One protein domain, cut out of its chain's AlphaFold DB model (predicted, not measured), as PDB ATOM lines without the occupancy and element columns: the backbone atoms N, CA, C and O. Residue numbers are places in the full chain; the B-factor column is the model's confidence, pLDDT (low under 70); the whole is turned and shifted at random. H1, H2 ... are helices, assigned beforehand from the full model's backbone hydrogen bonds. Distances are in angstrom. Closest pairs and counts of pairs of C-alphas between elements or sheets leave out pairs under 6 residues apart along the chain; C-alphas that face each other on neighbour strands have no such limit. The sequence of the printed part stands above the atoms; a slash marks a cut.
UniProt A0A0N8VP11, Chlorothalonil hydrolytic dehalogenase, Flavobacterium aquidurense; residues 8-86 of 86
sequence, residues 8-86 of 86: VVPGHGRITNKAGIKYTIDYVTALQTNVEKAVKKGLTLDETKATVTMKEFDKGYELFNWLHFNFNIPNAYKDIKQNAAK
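AT A GLANCE: This is residues 8 to 86 of the 86 residues of the protein "Chlorothalonil hydrolytic dehalogenase" of Flavobacterium aquidurense (UniProt A0A0N8VP11). Two long helices, H1 and H3, cross steeply with their later parts, and the short H2 packs on H3 close to that crossing. The printed part has 79 residues with three named helices in the order H1, H2, H3, no named strand, and is all helix. It is elongated, 41 by 26 by 18 A, and only just compact, close to loose, with a radius of gyration of the C-alphas of 13.9 A.

IN THESE COORDINATES: Find C-alpha 18 at (21.540, -21.190, -31.792); from there H1, residues 18 to 40, runs 32.2 A, with a kink of 25 degrees near residue 25. H2 is residues 45 to 51, 9.8 A. H3, residues 64 to 84, runs 27.1 A to C-alpha 84 at (22.784, -39.617, -57.790), with a kink of 26 degrees near residue 73.

HOW THE PARTS SIT: Look at Val 35 and Tyr 77: their C-alphas, the closest of H1 and H3, are 6.0 A apart. H1 touches H3 with residues 31 to 39 alone, at a steep tilt of 54 degrees, the same way. H2 touches H3, closest at the C-alphas of Lys 49 and Phe 69, 6.1 A. H1 and H2 only just touch, with 3 pairs of C-alphas within 8 A, the closest being Ala 38 and Thr 48, 5.9 A. Every O i to N i+4 pair is within hydrogen-bond range in H2, 17 of 19 in H1 and 14 of 17 in H3.

THE WHOLE: The C-alphas of Ile 15 and Gly 42 are the two farthest apart, 41.2 A. The printed part has no cut; the link from H2 to H3, residues 52 to 63, is long. Residue 86 alone has pLDDT under 70.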
ATOM      1  N   VAL A   8      14.965 -19.962 -30.022       96.56
ATOM      2  CA  VAL A   8      14.407 -21.083 -30.778       96.56
ATOM      3  C   VAL A   8      13.391 -21.812 -29.907       96.56
ATOM      4  O   VAL A   8      13.731 -22.357 -28.856       96.56
ATOM      5  N   VAL A   9      12.143 -21.855 -30.367       97.00
ATOM      6  CA  VAL A   9      11.070 -22.639 -29.746       97.00
ATOM      7  C   VAL A   9      10.869 -23.906 -30.584       97.00
ATOM      8  O   VAL A   9      10.327 -23.812 -31.687       97.00
ATOM      9  N   PRO A  10      11.355 -25.081 -30.140       96.06
ATOM     10  CA  PRO A  10      11.209 -26.313 -30.906       96.06
ATOM     11  C   PRO A  10       9.783 -26.868 -30.794       96.06
ATOM     12  O   PRO A  10       9.062 -26.565 -29.847       96.06
ATOM     13  N   GLY A  11       9.396 -27.746 -31.726       96.12
ATOM     14  CA  GLY A  11       8.109 -28.450 -31.638       96.12
ATOM     15  C   GLY A  11       8.001 -29.369 -30.411       96.12
ATOM     16  O   GLY A  11       6.924 -29.509 -29.846       96.12
ATOM     17  N   HIS A  12       9.122 -29.954 -29.974       93.62
ATOM     18  CA  HIS A  12       9.236 -30.726 -28.734       93.62
ATOM     19  C   HIS A  12      10.524 -30.347 -27.993       93.62
ATOM     20  O   HIS A  12      11.547 -30.076 -28.622       93.62
ATOM     21  N   GLY A  13      10.494 -30.392 -26.659       90.50
ATOM     22  CA  GLY A  13      11.642 -30.083 -25.805       90.50
ATOM     23  C   GLY A  13      11.593 -28.676 -25.211       90.50
ATOM     24  O   GLY A  13      10.553 -28.023 -25.181       90.50
ATOM     25  N   ARG A  14      12.728 -28.223 -24.671       94.62
ATOM     26  CA  ARG A  14      12.839 -26.916 -24.009       94.62
ATOM     27  C   ARG A  14      13.164 -25.820 -25.022       94.62
ATOM     28  O   ARG A  14      13.876 -26.071 -25.993       94.62
ATOM     29  N   ILE A  15      12.692 -24.602 -24.750       97.31
ATOM     30  CA  ILE A  15      13.135 -23.393 -25.458       97.31
ATOM     31  C   ILE A  15      14.663 -23.323 -25.409       97.31
ATOM     32  O   ILE A  15      15.276 -23.610 -24.378       97.31
ATOM     33  N   THR A  16      15.270 -22.972 -26.535       95.62
ATOM     34  CA  THR A  16      16.717 -22.990 -26.719       95.62
ATOM     35  C   THR A  16      17.188 -21.815 -27.578       95.62
ATOM     36  O   THR A  16      16.446 -20.861 -27.807       95.62
ATOM     37  N   ASN A  17      18.439 -21.847 -28.027       95.88
ATOM     38  CA  ASN A  17      19.056 -20.837 -28.883       95.88
ATOM     39  C   ASN A  17      19.871 -21.508 -30.002       95.88
ATOM     40  O   ASN A  17      19.835 -22.728 -30.193       95.88
ATOM     41  N   LYS A  18      20.651 -20.709 -30.730       95.56
ATOM     42  CA  LYS A  18      21.540 -21.190 -31.792       95.56
ATOM     43  C   LYS A  18      22.491 -22.312 -31.351       95.56
ATOM     44  O   LYS A  18      22.691 -23.266 -32.099       95.56
ATOM     45  N   ALA A  19      23.070 -22.230 -30.151       95.00
ATOM     46  CA  ALA A  19      23.973 -23.266 -29.653       95.00
ATOM     47  C   ALA A  19      23.228 -24.585 -29.405       95.00
ATOM     48  O   ALA A  19      23.744 -25.657 -29.713       95.00
ATOM     49  N   GLY A  20      21.989 -24.514 -28.916       93.44
ATOM     50  CA  GLY A  20      21.198 -25.709 -28.635       93.44
ATOM     51  C   GLY A  20      20.691 -26.457 -29.868       93.44
ATOM     52  O   GLY A  20      20.435 -27.652 -29.772       93.44
ATOM     53  N   ILE A  21      20.603 -25.811 -31.035       94.31
ATOM     54  CA  ILE A  21      20.300 -26.504 -32.302       94.31
ATOM     55  C   ILE A  21      21.549 -27.021 -33.025       94.31
ATOM     56  O   ILE A  21      21.424 -27.742 -34.017       94.31
ATOM     57  N   LYS A  22      22.753 -26.679 -32.542       94.62
ATOM     58  CA  LYS A  22      24.012 -27.041 -33.202       94.62
ATOM     59  C   LYS A  22      24.161 -28.554 -33.349       94.62
ATOM     60  O   LYS A  22      24.529 -29.014 -34.420       94.62
ATOM     61  N   TYR A  23      23.802 -29.316 -32.313       94.88
ATOM     62  CA  TYR A  23      23.819 -30.781 -32.355       94.88
ATOM     63  C   TYR A  23      23.022 -31.330 -33.548       94.88
ATOM     64  O   TYR A  23      23.523 -32.166 -34.293       94.88
ATOM     65  N   THR A  24      21.799 -30.834 -33.760       94.88
ATOM     66  CA  THR A  24      20.922 -31.302 -34.841       94.88
ATOM     67  C   THR A  24      21.495 -30.962 -36.213       94.88
ATOM     68  O   THR A  24      21.465 -31.803 -37.108       94.88
ATOM     69  N   ILE A  25      22.047 -29.754 -36.371       96.25
ATOM     70  CA  ILE A  25      22.713 -29.333 -37.611       96.25
ATOM     71  C   ILE A  25      23.912 -30.243 -37.889       96.25
ATOM     72  O   ILE A  25      23.983 -30.848 -38.955       96.25
ATOM     73  N   ASP A  26      24.808 -30.390 -36.910       98.12
ATOM     74  CA  ASP A  26      26.015 -31.207 -37.038       98.12
ATOM     75  C   ASP A  26      25.664 -32.664 -37.388       98.12
ATOM     76  O   ASP A  26      26.283 -33.249 -38.275       98.12
ATOM     77  N   TYR A  27      24.641 -33.233 -36.735       98.50
ATOM     78  CA  TYR A  27      24.180 -34.599 -36.987       98.50
ATOM     79  C   TYR A  27      23.684 -34.776 -38.421       98.50
ATOM     80  O   TYR A  27      24.135 -35.681 -39.119       98.50
ATOM     81  N   VAL A  28      22.772 -33.917 -38.887       98.12
ATOM     82  CA  VAL A  28      22.194 -34.056 -40.231       98.12
ATOM     83  C   VAL A  28      23.260 -33.831 -41.305       98.12
ATOM     84  O   VAL A  28      23.330 -34.601 -42.262       98.12
ATOM     85  N   THR A  29      24.143 -32.843 -41.124       98.50
ATOM     86  CA  THR A  29      25.259 -32.589 -42.049       98.50
ATOM     87  C   THR A  29      26.225 -33.773 -42.117       98.50
ATOM     88  O   THR A  29      26.624 -34.186 -43.211       98.50
ATOM     89  N   ALA A  30      26.592 -34.350 -40.969       98.69
ATOM     90  CA  ALA A  30      27.474 -35.511 -40.917       98.69
ATOM     91  C   ALA A  30      26.811 -36.759 -41.520       98.69
ATOM     92  O   ALA A  30      27.449 -37.464 -42.306       98.69
ATOM     93  N   LEU A  31      25.529 -37.000 -41.222       98.75
ATOM     94  CA  LEU A  31      24.750 -38.101 -41.787       98.75
ATOM     95  C   LEU A  31      24.724 -38.022 -43.313       98.75
ATOM     96  O   LEU A  31      25.116 -38.981 -43.974       98.75
ATOM     97  N   GLN A  32      24.321 -36.872 -43.863       98.56
ATOM     98  CA  GLN A  32      24.290 -36.651 -45.306       98.56
ATOM     99  C   GLN A  32      25.670 -36.916 -45.920       98.56
ATOM    100  O   GLN A  32      25.802 -37.756 -46.808       98.56
ATOM    101  N   THR A  33      26.712 -36.267 -45.395       98.69
ATOM    102  CA  THR A  33      28.084 -36.385 -45.914       98.69
ATOM    103  C   THR A  33      28.574 -37.835 -45.924       98.69
ATOM    104  O   THR A  33      29.196 -38.289 -46.887       98.69
ATOM    105  N   ASN A  34      28.332 -38.575 -44.843       98.75
ATOM    106  CA  ASN A  34      28.816 -39.944 -44.701       98.75
ATOM    107  C   ASN A  34      28.034 -40.923 -45.583       98.75
ATOM    108  O   ASN A  34      28.645 -41.790 -46.210       98.75
ATOM    109  N   VAL A  35      26.714 -40.755 -45.696       98.69
ATOM    110  CA  VAL A  35      25.880 -41.577 -46.583       98.69
ATOM    111  C   VAL A  35      26.189 -41.285 -48.055       98.69
ATOM    112  O   VAL A  35      26.342 -42.224 -48.832       98.69
ATOM    113  N   GLU A  36      26.389 -40.025 -48.449       98.50
ATOM    114  CA  GLU A  36      26.834 -39.678 -49.808       98.50
ATOM    115  C   GLU A  36      28.165 -40.345 -50.163       98.50
ATOM    116  O   GLU A  36      28.316 -40.899 -51.253       98.50
ATOM    117  N   LYS A  37      29.136 -40.337 -49.240       98.50
ATOM    118  CA  LYS A  37      30.414 -41.040 -49.427       98.50
ATOM    119  C   LYS A  37      30.217 -42.549 -49.575       98.50
ATOM    120  O   LYS A  37      30.883 -43.153 -50.412       98.50
ATOM    121  N   ALA A  38      29.331 -43.153 -48.786       98.44
ATOM    122  CA  ALA A  38      29.021 -44.578 -48.870       98.44
ATOM    123  C   ALA A  38      28.386 -44.946 -50.222       98.44
ATOM    124  O   ALA A  38      28.855 -45.870 -50.887       98.44
ATOM    125  N   VAL A  39      27.398 -44.167 -50.677       98.19
ATOM    126  CA  VAL A  39      26.756 -44.345 -51.990       98.19
ATOM    127  C   VAL A  39      27.773 -44.191 -53.124       98.19
ATOM    128  O   VAL A  39      27.832 -45.049 -54.000       98.19
ATOM    129  N   LYS A  40      28.630 -43.160 -53.085       97.44
ATOM    130  CA  LYS A  40      29.696 -42.947 -54.087       97.44
ATOM    131  C   LYS A  40      30.710 -44.093 -54.141       97.44
ATOM    132  O   LYS A  40      31.254 -44.371 -55.202       97.44
ATOM    133  N   LYS A  41      30.959 -44.762 -53.012       97.88
ATOM    134  CA  LYS A  41      31.811 -45.960 -52.926       97.88
ATOM    135  C   LYS A  41      31.110 -47.247 -53.377       97.88
ATOM    136  O   LYS A  41      31.740 -48.297 -53.363       97.88
ATOM    137  N   GLY A  42      29.832 -47.184 -53.750       97.81
ATOM    138  CA  GLY A  42      29.056 -48.349 -54.171       97.81
ATOM    139  C   GLY A  42      28.615 -49.262 -53.026       97.81
ATOM    140  O   GLY A  42      28.205 -50.386 -53.296       97.81
ATOM    141  N   LEU A  43      28.669 -48.799 -51.770       98.62
ATOM    142  CA  LEU A  43      28.248 -49.612 -50.627       98.62
ATOM    143  C   LEU A  43      26.753 -49.937 -50.706       98.62
ATOM    144  O   LEU A  43      25.933 -49.112 -51.124       98.62
ATOM    145  N   THR A  44      26.386 -51.131 -50.254       98.56
ATOM    146  CA  THR A  44      25.000 -51.532 -49.993       98.56
ATOM    147  C   THR A  44      24.428 -50.794 -48.777       98.56
ATOM    148  O   THR A  44      25.146 -50.123 -48.027       98.56
ATOM    149  N   LEU A  45      23.113 -50.899 -48.560       98.56
ATOM    150  CA  LEU A  45      22.475 -50.309 -47.381       98.56
ATOM    151  C   LEU A  45      23.036 -50.905 -46.078       98.56
ATOM    152  O   LEU A  45      23.319 -50.155 -45.145       98.56
ATOM    153  N   ASP A  46      23.229 -52.221 -46.018       98.56
ATOM    154  CA  ASP A  46      23.711 -52.885 -44.802       98.56
ATOM    155  C   ASP A  46      25.170 -52.520 -44.497       98.56
ATOM    156  O   ASP A  46      25.498 -52.185 -43.358       98.56
ATOM    157  N   GLU A  47      26.032 -52.447 -45.515       98.81
ATOM    158  CA  GLU A  47      27.403 -51.937 -45.360       98.81
ATOM    159  C   GLU A  47      27.425 -50.460 -44.948       98.81
ATOM    160  O   GLU A  47      28.262 -50.041 -44.142       98.81
ATOM    161  N   THR A  48      26.484 -49.658 -45.459       98.69
ATOM    162  CA  THR A  48      26.337 -48.255 -45.057       98.69
ATOM    163  C   THR A  48      25.957 -48.155 -43.582       98.69
ATOM    164  O   THR A  48      26.575 -47.374 -42.865       98.69
ATOM    165  N   LYS A  49      25.012 -48.972 -43.096       98.56
ATOM    166  CA  LYS A  49      24.663 -49.038 -41.665       98.56
ATOM    167  C   LYS A  49      25.854 -49.456 -40.803       98.56
ATOM    168  O   LYS A  49      26.063 -48.877 -39.744       98.56
ATOM    169  N   ALA A  50      26.648 -50.424 -41.259       98.44
ATOM    170  CA  ALA A  50      27.836 -50.878 -40.539       98.44
ATOM    171  C   ALA A  50      28.956 -49.820 -40.496       98.44
ATOM    172  O   ALA A  50      29.725 -49.772 -39.538       98.44
ATOM    173  N   THR A  51      29.046 -48.962 -41.516       98.38
ATOM    174  CA  THR A  51      30.106 -47.949 -41.643       98.38
ATOM    175  C   THR A  51      29.728 -46.623 -40.980       98.38
ATOM    176  O   THR A  51      30.523 -46.027 -40.252       98.38
ATOM    177  N   VAL A  52      28.513 -46.135 -41.227       98.44
ATOM    178  CA  VAL A  52      28.026 -44.827 -40.769       98.44
ATOM    179  C   VAL A  52      27.391 -44.999 -39.394       98.44
ATOM    180  O   VAL A  52      26.182 -44.935 -39.260       98.44
ATOM    181  N   THR A  53      28.205 -45.282 -38.374       97.88
ATOM    182  CA  THR A  53      27.706 -45.551 -37.008       97.88
ATOM    183  C   THR A  53      27.479 -44.295 -36.172       97.88
ATOM    184  O   THR A  53      26.691 -44.330 -35.232       97.88
ATOM    185  N   MET A  54      28.204 -43.213 -36.486       97.88
ATOM    186  CA  MET A  54      28.074 -41.878 -35.888       97.88
ATOM    187  C   MET A  54      27.974 -41.881 -34.352       97.88
ATOM    188  O   MET A  54      27.204 -41.120 -33.764       97.88
ATOM    189  N   LYS A  55      28.754 -42.750 -33.688       96.62
ATOM    190  CA  LYS A  55      28.717 -42.953 -32.227       96.62
ATOM    191  C   LYS A  55      29.000 -41.680 -31.434       96.62
ATOM    192  O   LYS A  55      28.563 -41.551 -30.299       96.62
ATOM    193  N   GLU A  56      29.706 -40.720 -32.018       97.50
ATOM    194  CA  GLU A  56      29.938 -39.409 -31.424       97.50
ATOM    195  C   GLU A  56      28.640 -38.625 -31.162       97.50
ATOM    196  O   GLU A  56      28.639 -37.762 -30.280       97.50
ATOM    197  N   PHE A  57      27.546 -38.951 -31.859       97.75
ATOM    198  CA  PHE A  57      26.210 -38.384 -31.661       97.75
ATOM    199  C   PHE A  57      25.327 -39.203 -30.706       97.75
ATOM    200  O   PHE A  57      24.273 -38.717 -30.302       97.75
ATOM    201  N   ASP A  58      25.755 -40.386 -30.258       96.31
ATOM    202  CA  ASP A  58      25.057 -41.114 -29.194       96.31
ATOM    203  C   ASP A  58      25.328 -40.443 -27.837       96.31
ATOM    204  O   ASP A  58      26.258 -40.775 -27.101       96.31
ATOM    205  N   LYS A  59      24.550 -39.397 -27.542       94.50
ATOM    206  CA  LYS A  59      24.660 -38.583 -26.321       94.50
ATOM    207  C   LYS A  59      23.628 -38.964 -25.256       94.50
ATOM    208  O   LYS A  59      23.281 -38.131 -24.422       94.50
ATOM    209  N   GLY A  60      23.120 -40.198 -25.289       93.12
ATOM    210  CA  GLY A  60      22.112 -40.683 -24.341       93.12
ATOM    211  C   GLY A  60      20.669 -40.372 -24.745       93.12
ATOM    212  O   GLY A  60      19.771 -40.426 -23.907       93.12
ATOM    213  N   TYR A  61      20.424 -40.048 -26.019       92.81
ATOM    214  CA  TYR A  61      19.058 -40.003 -26.529       92.81
ATOM    215  C   TYR A  61      18.538 -41.430 -26.707       92.81
ATOM    216  O   TYR A  61      19.073 -42.192 -27.506       92.81
ATOM    217  N   GLU A  62      17.475 -41.776 -25.985       95.88
ATOM    218  CA  GLU A  62      16.941 -43.142 -25.901       95.88
ATOM    219  C   GLU A  62      16.633 -43.771 -27.270       95.88
ATOM    220  O   GLU A  62      16.880 -44.954 -27.495       95.88
ATOM    221  N   LEU A  63      16.159 -42.964 -28.221       96.31
ATOM    222  CA  LEU A  63      15.811 -43.436 -29.560       96.31
ATOM    223  C   LEU A  63      16.966 -43.357 -30.562       96.31
ATOM    224  O   LEU A  63      16.744 -43.665 -31.733       96.31
ATOM    225  N   PHE A  64      18.179 -42.963 -30.149       97.50
ATOM    226  CA  PHE A  64      19.297 -42.730 -31.069       97.50
ATOM    227  C   PHE A  64      19.550 -43.934 -31.976       97.50
ATOM    228  O   PHE A  64      19.484 -43.797 -33.195       97.50
ATOM    229  N   ASN A  65      19.769 -45.122 -31.404       97.31
ATOM    230  CA  ASN A  65      20.100 -46.311 -32.190       97.31
ATOM    231  C   ASN A  65      18.973 -46.696 -33.154       97.31
ATOM    232  O   ASN A  65      19.220 -46.961 -34.331       97.31
ATOM    233  N   TRP A  66      17.724 -46.687 -32.685       98.00
ATOM    234  CA  TRP A  66      16.594 -47.034 -33.541       98.00
ATOM    235  C   TRP A  66      16.422 -46.021 -34.679       98.00
ATOM    236  O   TRP A  66      16.381 -46.418 -35.843       98.00
ATOM    237  N   LEU A  67      16.403 -44.719 -34.376       97.94
ATOM    238  CA  LEU A  67      16.268 -43.676 -35.394       97.94
ATOM    239  C   LEU A  67      17.442 -43.686 -36.367       97.94
ATOM    240  O   LEU A  67      17.233 -43.615 -37.572       97.94
ATOM    241  N   HIS A  68      18.673 -43.797 -35.877       98.50
ATOM    242  CA  HIS A  68      19.854 -43.720 -36.723       98.50
ATOM    243  C   HIS A  68      19.930 -44.898 -37.704       98.50
ATOM    244  O   HIS A  68      19.976 -44.683 -38.917       98.50
ATOM    245  N   PHE A  69      19.868 -46.132 -37.198       98.50
ATOM    246  CA  PHE A  69      20.090 -47.331 -38.011       98.50
ATOM    247  C   PHE A  69      18.846 -47.805 -38.769       98.50
ATOM    248  O   PHE A  69      18.983 -48.364 -39.862       98.50
ATOM    249  N   ASN A  70      17.638 -47.586 -38.235       98.25
ATOM    250  CA  ASN A  70      16.408 -48.119 -38.834       98.25
ATOM    251  C   ASN A  70      15.591 -47.082 -39.605       98.25
ATOM    252  O   ASN A  70      14.731 -47.476 -40.389       98.25
ATOM    253  N   PHE A  71      15.869 -45.786 -39.438       98.38
ATOM    254  CA  PHE A  71      15.114 -44.734 -40.115       98.38
ATOM    255  C   PHE A  71      16.007 -43.794 -40.930       98.38
ATOM    256  O   PHE A  71      15.868 -43.705 -42.149       98.38
ATOM    257  N   ASN A  72      16.967 -43.136 -40.288       98.69
ATOM    258  CA  ASN A  72      17.756 -42.067 -40.890       98.69
ATOM    259  C   ASN A  72      18.703 -42.587 -41.978       98.69
ATOM    260  O   ASN A  72      18.649 -42.088 -43.101       98.69
ATOM    261  N   ILE A  73      19.522 -43.610 -41.696       98.75
ATOM    262  CA  ILE A  73      20.420 -44.190 -42.711       98.75
ATOM    263  C   ILE A  73      19.632 -44.771 -43.900       98.75
ATOM    264  O   ILE A  73      19.952 -44.400 -45.029       98.75
ATOM    265  N   PRO A  74      18.597 -45.623 -43.714       98.69
ATOM    266  CA  PRO A  74      17.830 -46.168 -44.839       98.69
ATOM    267  C   PRO A  74      17.199 -45.111 -45.739       98.69
ATOM    268  O   PRO A  74      17.304 -45.210 -46.963       98.69
ATOM    269  N   ASN A  75      16.570 -44.094 -45.146       98.75
ATOM    270  CA  ASN A  75      15.893 -43.056 -45.916       98.75
ATOM    271  C   ASN A  75      16.893 -42.145 -46.634       98.75
ATOM    272  O   ASN A  75      16.726 -41.907 -47.829       98.75
ATOM    273  N   ALA A  76      17.963 -41.714 -45.957       98.56
ATOM    274  CA  ALA A  76      19.013 -40.913 -46.584       98.56
ATOM    275  C   ALA A  76      19.697 -41.681 -47.724       98.56
ATOM    276  O   ALA A  76      19.872 -41.143 -48.812       98.56
ATOM    277  N   TYR A  77      20.036 -42.958 -47.511       98.69
ATOM    278  CA  TYR A  77      20.664 -43.795 -48.534       98.69
ATOM    279  C   TYR A  77      19.770 -43.931 -49.767       98.69
ATOM    280  O   TYR A  77      20.242 -43.761 -50.890       98.69
ATOM    281  N   LYS A  78      18.474 -44.212 -49.564       98.25
ATOM    282  CA  LYS A  78      17.499 -44.330 -50.652       98.25
ATOM    283  C   LYS A  78      17.396 -43.030 -51.449       98.25
ATOM    284  O   LYS A  78      17.507 -43.081 -52.670       98.25
ATOM    285  N   ASP A  79      17.206 -41.901 -50.771       98.12
ATOM    286  CA  ASP A  79      17.043 -40.598 -51.422       98.12
ATOM    287  C   ASP A  79      18.311 -40.178 -52.184       98.12
ATOM    288  O   ASP A  79      18.266 -39.889 -53.381       98.12
ATOM    289  N   ILE A  80      19.479 -40.264 -51.541       97.62
ATOM    290  CA  ILE A  80      20.768 -39.925 -52.159       97.62
ATOM    291  C   ILE A  80      21.055 -40.825 -53.365       97.62
ATOM    292  O   ILE A  80      21.453 -40.329 -54.416       97.62
ATOM    293  N   LYS A  81      20.836 -42.142 -53.256       96.50
ATOM    294  CA  LYS A  81      21.071 -43.075 -54.368       96.50
ATOM    295  C   LYS A  81      20.145 -42.804 -55.553       96.50
ATOM    296  O   LYS A  81      20.581 -42.914 -56.695       96.50
ATOM    297  N   GLN A  82      18.890 -42.434 -55.295       96.12
ATOM    298  CA  GLN A  82      17.933 -42.069 -56.344       96.12
ATOM    299  C   GLN A  82      18.299 -40.754 -57.037       96.12
ATOM    300  O   GLN A  82      18.130 -40.644 -58.249       96.12
ATOM    301  N   ASN A  83      18.811 -39.769 -56.296       92.75
ATOM    302  CA  ASN A  83      19.206 -38.480 -56.864       92.75
ATOM    303  C   ASN A  83      20.595 -38.505 -57.520       92.75
ATOM    304  O   ASN A  83      20.827 -37.722 -58.429       92.75
ATOM    305  N   ALA A  84      21.489 -39.418 -57.130       83.81
ATOM    306  CA  ALA A  84      22.784 -39.617 -57.790       83.81
ATOM    307  C   ALA A  84      22.683 -40.314 -59.163       83.81
ATOM    308  O   ALA A  84      23.645 -40.301 -59.924       83.81
ATOM    309  N   ALA A  85      21.551 -40.963 -59.452       71.12
ATOM    310  CA  ALA A  85      21.281 -41.630 -60.727       71.12
ATOM    311  C   ALA A  85      20.599 -40.718 -61.768       71.12
ATOM    312  O   ALA A  85      20.323 -41.178 -62.876       71.12
ATOM    313  N   LYS A  86      20.285 -39.472 -61.398       57.09
ATOM    314  CA  LYS A  86      19.758 -38.431 -62.289       57.09
ATOM    315  C   LYS A  86      20.899 -37.557 -62.786       57.09
ATOM    316  O   LYS A  86      20.813 -37.136 -63.956       57.09
TER     317      LYS A  86